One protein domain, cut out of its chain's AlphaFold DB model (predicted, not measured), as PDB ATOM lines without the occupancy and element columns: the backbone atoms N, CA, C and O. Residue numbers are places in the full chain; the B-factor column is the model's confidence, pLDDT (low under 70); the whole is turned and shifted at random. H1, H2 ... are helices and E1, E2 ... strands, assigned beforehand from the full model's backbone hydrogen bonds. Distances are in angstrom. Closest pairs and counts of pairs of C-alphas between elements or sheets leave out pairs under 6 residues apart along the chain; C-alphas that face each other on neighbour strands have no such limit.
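AT A GLANCE: This is residues 18 to 66 of the 180 residues of the protein "YMR310Cp-like protein" of Saccharomyces cerevisiae (strain AWRI1631) (UniProt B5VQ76). Little regular structure: a small hairpin of two short strands, E1 and E2, sits between a long looping stretch, residues 18 to 42, at one end and the short helix H1 with a loop tail at the other. The looping stretch folds back on itself, residues 20 to 21 pairing antiparallel with 29 to 30. Of 49 printed residues, 11 are in named elements, in the order E1, E2, H1; the class is mixed. The whole is only just compact, close to loose, with a radius of gyration of the C-alphas of 11.4 A and spans of 30 by 22 by 21 A.

IN THESE COORDINATES: E1, residues 43 to 45, is 7.0 A long and begins at C-alpha 43 (152.036, 132.172, 178.578). E2, residues 50 to 52, is 6.1 A long. H1, residues 54 to 58, is 6.0 A long and ends at C-alpha 58 (157.211, 127.634, 185.456).

HOW THE PARTS SIT: E1 and E2 form an antiparallel hairpin, their directions at 127 degrees; N 45 and O 50 are within hydrogen-bond range at 3.0 A. The closest C-alphas of E1 and H1, Thr 43 and Pro 54, are 6.0 A apart. In H1 every O i to N i+4 pair is within hydrogen-bond range.

THE WHOLE: The C-alphas farthest apart, Lys 27 and Leu 64, are 31.4 A apart. The printed part has no cut, and both links are tight. Residues 60 to 66 have pLDDT under 70.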
ATOM      1  N   THR A  18     146.059 136.665 165.812       91.69
ATOM      2  CA  THR A  18     147.373 137.281 165.586       91.69
ATOM      3  C   THR A  18     148.506 136.336 165.984       91.69
ATOM      4  O   THR A  18     148.338 135.486 166.856       91.69
ATOM      5  N   LYS A  19     149.675 136.509 165.359       93.94
ATOM      6  CA  LYS A  19     150.939 135.866 165.763       93.94
ATOM      7  C   LYS A  19     151.809 136.753 166.658       93.94
ATOM      8  O   LYS A  19     152.845 136.303 167.126       93.94
ATOM      9  N   TYR A  20     151.451 138.025 166.826       92.94
ATOM     10  CA  TYR A  20     152.254 139.004 167.557       92.94
ATOM     11  C   TYR A  20     151.725 139.191 168.970       92.94
ATOM     12  O   TYR A  20     150.533 139.440 169.150       92.94
ATOM     13  N   ILE A  21     152.627 139.127 169.945       93.69
ATOM     14  CA  ILE A  21     152.293 139.158 171.365       93.69
ATOM     15  C   ILE A  21     153.067 140.271 172.059       93.69
ATOM     16  O   ILE A  21     154.279 140.419 171.883       93.69
ATOM     17  N   ASN A  22     152.359 141.053 172.871       93.44
ATOM     18  CA  ASN A  22     152.979 142.015 173.766       93.44
ATOM     19  C   ASN A  22     153.467 141.296 175.032       93.44
ATOM     20  O   ASN A  22     152.662 140.746 175.778       93.44
ATOM     21  N   ILE A  23     154.778 141.324 175.264       91.56
ATOM     22  CA  ILE A  23     155.440 140.734 176.438       91.56
ATOM     23  C   ILE A  23     156.045 141.805 177.366       91.56
ATOM     24  O   ILE A  23     156.967 141.516 178.121       91.56
ATOM     25  N   GLY A  24     155.604 143.064 177.253       90.94
ATOM     26  CA  GLY A  24     156.127 144.194 178.036       90.94
ATOM     27  C   GLY A  24     157.475 144.749 177.554       90.94
ATOM     28  O   GLY A  24     158.060 145.598 178.217       90.94
ATOM     29  N   LYS A  25     157.981 144.287 176.400       91.81
ATOM     30  CA  LYS A  25     159.197 144.809 175.749       91.81
ATOM     31  C   LYS A  25     158.856 145.868 174.693       91.81
ATOM     32  O   LYS A  25     157.716 145.981 174.257       91.81
ATOM     33  N   SER A  26     159.870 146.593 174.216       92.69
ATOM     34  CA  SER A  26     159.729 147.643 173.191       92.69
ATOM     35  C   SER A  26     159.214 147.149 171.832       92.69
ATOM     36  O   SER A  26     158.712 147.940 171.038       92.69
ATOM     37  N   LYS A  27     159.340 145.849 171.543       93.19
ATOM     38  CA  LYS A  27     158.849 145.211 170.316       93.19
ATOM     39  C   LYS A  27     158.020 143.979 170.663       93.19
ATOM     40  O   LYS A  27     158.377 143.225 171.568       93.19
ATOM     41  N   ALA A  28     156.945 143.763 169.906       91.94
ATOM     42  CA  ALA A  28     156.119 142.569 170.034       91.94
ATOM     43  C   ALA A  28     156.900 141.312 169.616       91.94
ATOM     44  O   ALA A  28     157.667 141.332 168.648       91.94
ATOM     45  N   LEU A  29     156.678 140.209 170.328       93.06
ATOM     46  CA  LEU A  29     157.252 138.909 170.006       93.06
ATOM     47  C   LEU A  29     156.352 138.194 168.993       93.06
ATOM     48  O   LEU A  29     155.149 138.070 169.214       93.06
ATOM     49  N   ALA A  30     156.922 137.725 167.884       93.81
ATOM     50  CA  ALA A  30     156.200 136.917 166.904       93.81
ATOM     51  C   ALA A  30     156.316 135.423 167.241       93.81
ATOM     52  O   ALA A  30     157.431 134.913 167.386       93.81
ATOM     53  N   LEU A  31     155.176 134.737 167.326       91.94
ATOM     54  CA  LEU A  31     155.081 133.285 167.483       91.94
ATOM     55  C   LEU A  31     155.572 132.562 166.221       91.94
ATOM     56  O   LEU A  31     155.431 133.077 165.108       91.94
ATOM     57  N   GLN A  32     156.135 131.362 166.392       89.38
ATOM     58  CA  GLN A  32     156.655 130.561 165.274       89.38
ATOM     59  C   GLN A  32     155.549 130.012 164.361       89.38
ATOM     60  O   GLN A  32     155.634 130.166 163.146       89.38
ATOM     61  N   SER A  33     154.531 129.362 164.930       86.00
ATOM     62  CA  SER A  33     153.519 128.625 164.151       86.00
ATOM     63  C   SER A  33     152.085 128.769 164.665       86.00
ATOM     64  O   SER A  33     151.151 128.329 164.002       86.00
ATOM     65  N   GLN A  34     151.892 129.382 165.834       88.75
ATOM     66  CA  GLN A  34     150.589 129.480 166.485       88.75
ATOM     67  C   GLN A  34     149.957 130.857 166.275       88.75
ATOM     68  O   GLN A  34     150.643 131.877 166.164       88.75
ATOM     69  N   LEU A  35     148.627 130.872 166.264       90.75
ATOM     70  CA  LEU A  35     147.816 132.078 166.253       90.75
ATOM     71  C   LEU A  35     146.986 132.133 167.533       90.75
ATOM     72  O   LEU A  35     146.418 131.124 167.948       90.75
ATOM     73  N   VAL A  36     146.890 133.316 168.135       90.00
ATOM     74  CA  VAL A  36     146.051 133.558 169.315       90.00
ATOM     75  C   VAL A  36     144.908 134.502 168.985       90.00
ATOM     76  O   VAL A  36     145.084 135.403 168.159       90.00
ATOM     77  N   PRO A  37     143.750 134.363 169.644       90.56
ATOM     78  CA  PRO A  37     142.728 135.395 169.623       90.56
ATOM     79  C   PRO A  37     143.298 136.740 170.091       90.56
ATOM     80  O   PRO A  37     144.054 136.811 171.061       90.56
ATOM     81  N   ILE A  38     142.918 137.821 169.412       89.19
ATOM     82  CA  ILE A  38     143.262 139.173 169.866       89.19
ATOM     83  C   ILE A  38     142.653 139.403 171.261       89.19
ATOM     84  O   ILE A  38     141.517 139.004 171.514       89.19
ATOM     85  N   ASN A  39     143.409 140.064 172.146       87.50
ATOM     86  CA  ASN A  39     143.084 140.330 173.558       87.50
ATOM     87  C   ASN A  39     143.077 139.101 174.486       87.50
ATOM     88  O   ASN A  39     142.622 139.206 175.623       87.50
ATOM     89  N   ALA A  40     143.600 137.954 174.047       87.94
ATOM     90  CA  ALA A  40     143.863 136.832 174.943       87.94
ATOM     91  C   ALA A  40     145.180 137.035 175.711       87.94
ATOM     92  O   ALA A  40     146.192 137.438 175.134       87.94
ATOM     93  N   ARG A  41     145.180 136.709 177.010       88.50
ATOM     94  CA  ARG A  41     146.408 136.556 177.805       88.50
ATOM     95  C   ARG A  41     146.918 135.128 177.629       88.50
ATOM     96  O   ARG A  41     146.146 134.185 177.764       88.50
ATOM     97  N   VAL A  42     148.203 134.979 177.328       90.00
ATOM     98  CA  VAL A  42     148.852 133.680 177.103       90.00
ATOM     99  C   VAL A  42     150.214 133.636 177.786       90.00
ATOM    100  O   VAL A  42     150.849 134.678 177.961       90.00
ATOM    101  N   THR A  43     150.663 132.434 178.134       88.69
ATOM    102  CA  THR A  43     152.036 132.172 178.578       88.69
ATOM    103  C   THR A  43     152.864 131.726 177.378       88.69
ATOM    104  O   THR A  43     152.400 130.938 176.553       88.69
ATOM    105  N   ILE A  44     154.068 132.283 177.230       89.81
ATOM    106  CA  ILE A  44     154.927 132.049 176.065       89.81
ATOM    107  C   ILE A  44     156.331 131.724 176.527       89.81
ATOM    108  O   ILE A  44     156.929 132.477 177.296       89.81
ATOM    109  N   ASP A  45     156.887 130.665 175.958       89.25
ATOM    110  CA  ASP A  45     158.317 130.425 176.001       89.25
ATOM    111  C   ASP A  45     159.006 131.376 175.012       89.25
ATOM    112  O   ASP A  45     158.821 131.310 173.794       89.25
ATOM    113  N   THR A  46     159.798 132.303 175.545       90.12
ATOM    114  CA  THR A  46     160.484 133.320 174.738       90.12
ATOM    115  C   THR A  46     161.642 132.771 173.898       90.12
ATOM    116  O   THR A  46     162.034 133.432 172.930       90.12
ATOM    117  N   ILE A  47     162.156 131.575 174.217       89.81
ATOM    118  CA  ILE A  47     163.219 130.888 173.474       89.81
ATOM    119  C   ILE A  47     162.608 130.178 172.266       89.81
ATOM    120  O   ILE A  47     162.969 130.479 171.126       89.81
ATOM    121  N   THR A  48     161.642 129.285 172.493       89.88
ATOM    122  CA  THR A  48     161.001 128.524 171.407       89.88
ATOM    123  C   THR A  48     159.935 129.325 170.655       89.88
ATOM    124  O   THR A  48     159.562 128.959 169.541       89.88
ATOM    125  N   ARG A  49     159.478 130.455 171.212       91.56
ATOM    126  CA  ARG A  49     158.424 131.337 170.670       91.56
ATOM    127  C   ARG A  49     157.113 130.596 170.414       91.56
ATOM    128  O   ARG A  49     156.451 130.808 169.390       91.56
ATOM    129  N   LYS A  50     156.755 129.732 171.360       91.94
ATOM    130  CA  LYS A  50     155.516 128.955 171.379       91.94
ATOM    131  C   LYS A  50     154.689 129.309 172.607       91.94
ATOM    132  O   LYS A  50     155.221 129.663 173.656       91.94
ATOM    133  N   ILE A  51     153.378 129.217 172.445       90.75
ATOM    134  CA  ILE A  51     152.425 129.229 173.546       90.75
ATOM    135  C   ILE A  51     152.586 127.907 174.272       90.75
ATOM    136  O   ILE A  51     152.509 126.845 173.649       90.75
ATOM    137  N   VAL A  52     152.788 128.013 175.570       89.19
ATOM    138  CA  VAL A  52     152.982 126.891 176.479       89.19
ATOM    139  C   VAL A  52     151.971 127.006 177.604       89.19
ATOM    140  O   VAL A  52     151.424 128.089 177.863       89.19
ATOM    141  N   SER A  53     151.693 125.896 178.274       84.94
ATOM    142  CA  SER A  53     150.937 125.974 179.521       84.94
ATOM    143  C   SER A  53     151.762 126.731 180.575       84.94
ATOM    144  O   SER A  53     152.994 126.744 180.503       84.94
ATOM    145  N   PRO A  54     151.130 127.378 181.572       79.88
ATOM    146  CA  PRO A  54     151.866 127.892 182.718       79.88
ATOM    147  C   PRO A  54     152.792 126.827 183.313       79.88
ATOM    148  O   PRO A  54     153.962 127.125 183.519       79.88
ATOM    149  N   GLN A  55     152.304 125.594 183.499       81.25
ATOM    150  CA  GLN A  55     153.062 124.480 184.078       81.25
ATOM    151  C   GLN A  55     154.326 124.136 183.279       81.25
ATOM    152  O   GLN A  55     155.379 123.899 183.853       81.25
ATOM    153  N   GLU A  56     154.272 124.188 181.950       83.31
ATOM    154  CA  GLU A  56     155.463 124.022 181.106       83.31
ATOM    155  C   GLU A  56     156.465 125.176 181.269       83.31
ATOM    156  O   GLU A  56     157.671 124.962 181.172       83.31
ATOM    157  N   ALA A  57     155.988 126.401 181.505       79.06
ATOM    158  CA  ALA A  57     156.839 127.583 181.623       79.06
ATOM    159  C   ALA A  57     157.488 127.744 183.005       79.06
ATOM    160  O   ALA A  57     158.617 128.227 183.089       79.06
ATOM    161  N   TYR A  58     156.772 127.395 184.076       75.12
ATOM    162  CA  TYR A  58     157.211 127.634 185.456       75.12
ATOM    163  C   TYR A  58     157.305 126.354 186.306       75.12
ATOM    164  O   TYR A  58     157.609 126.437 187.494       75.12
ATOM    165  N   GLY A  59     157.081 125.175 185.716       76.19
ATOM    166  CA  GLY A  59     157.111 123.886 186.406       76.19
ATOM    167  C   GLY A  59     155.910 123.677 187.327       76.19
ATOM    168  O   GLY A  59     154.816 124.192 187.087       76.19
ATOM    169  N   ASP A  60     156.135 122.944 188.416       69.38
ATOM    170  CA  ASP A  60     155.100 122.611 189.404       69.38
ATOM    171  C   ASP A  60     154.629 123.825 190.230       69.38
ATOM    172  O   ASP A  60     153.683 123.718 190.994       69.38
ATOM    173  N   PHE A  61     155.220 125.013 190.043       66.56
ATOM    174  CA  PHE A  61     154.878 126.244 190.772       66.56
ATOM    175  C   PHE A  61     153.847 127.108 190.031       66.56
ATOM    176  O   PHE A  61     154.033 128.317 189.831       66.56
ATOM    177  N   THR A  62     152.768 126.491 189.552       64.06
ATOM    178  CA  THR A  62     151.756 127.158 188.717       64.06
ATOM    179  C   THR A  62     150.356 126.874 189.196       64.06
ATOM    180  O   THR A  62     150.105 125.866 189.842       64.06
ATOM    181  N   GLY A  63     149.412 127.766 188.895       69.19
ATOM    182  CA  GLY A  63     148.088 127.585 189.469       69.19
ATOM    183  C   GLY A  63     148.106 127.868 190.965       69.19
ATOM    184  O   GLY A  63     148.689 128.852 191.420       69.19
ATOM    185  N   LEU A  64     147.453 126.980 191.703       62.88
ATOM    186  CA  LEU A  64     147.343 127.027 193.159       62.88
ATOM    187  C   LEU A  64     148.684 126.800 193.860       62.88
ATOM    188  O   LEU A  64     148.852 127.250 194.984       62.88
ATOM    189  N   ASP A  65     149.637 126.185 193.162       65.56
ATOM    190  CA  ASP A  65     150.976 125.880 193.668       65.56
ATOM    191  C   ASP A  65     151.983 127.006 193.369       65.56
ATOM    192  O   ASP A  65     153.178 126.910 193.660       65.56
ATOM    193  N   SER A  66     151.522 128.104 192.758       66.94
ATOM    194  CA  SER A  66     152.368 129.259 192.481       66.94
ATOM    195  C   SER A  66     152.552 130.135 193.714       66.94
ATOM    196  O   SER A  66     151.587 130.543 194.352       66.94
TER     197      SER A  66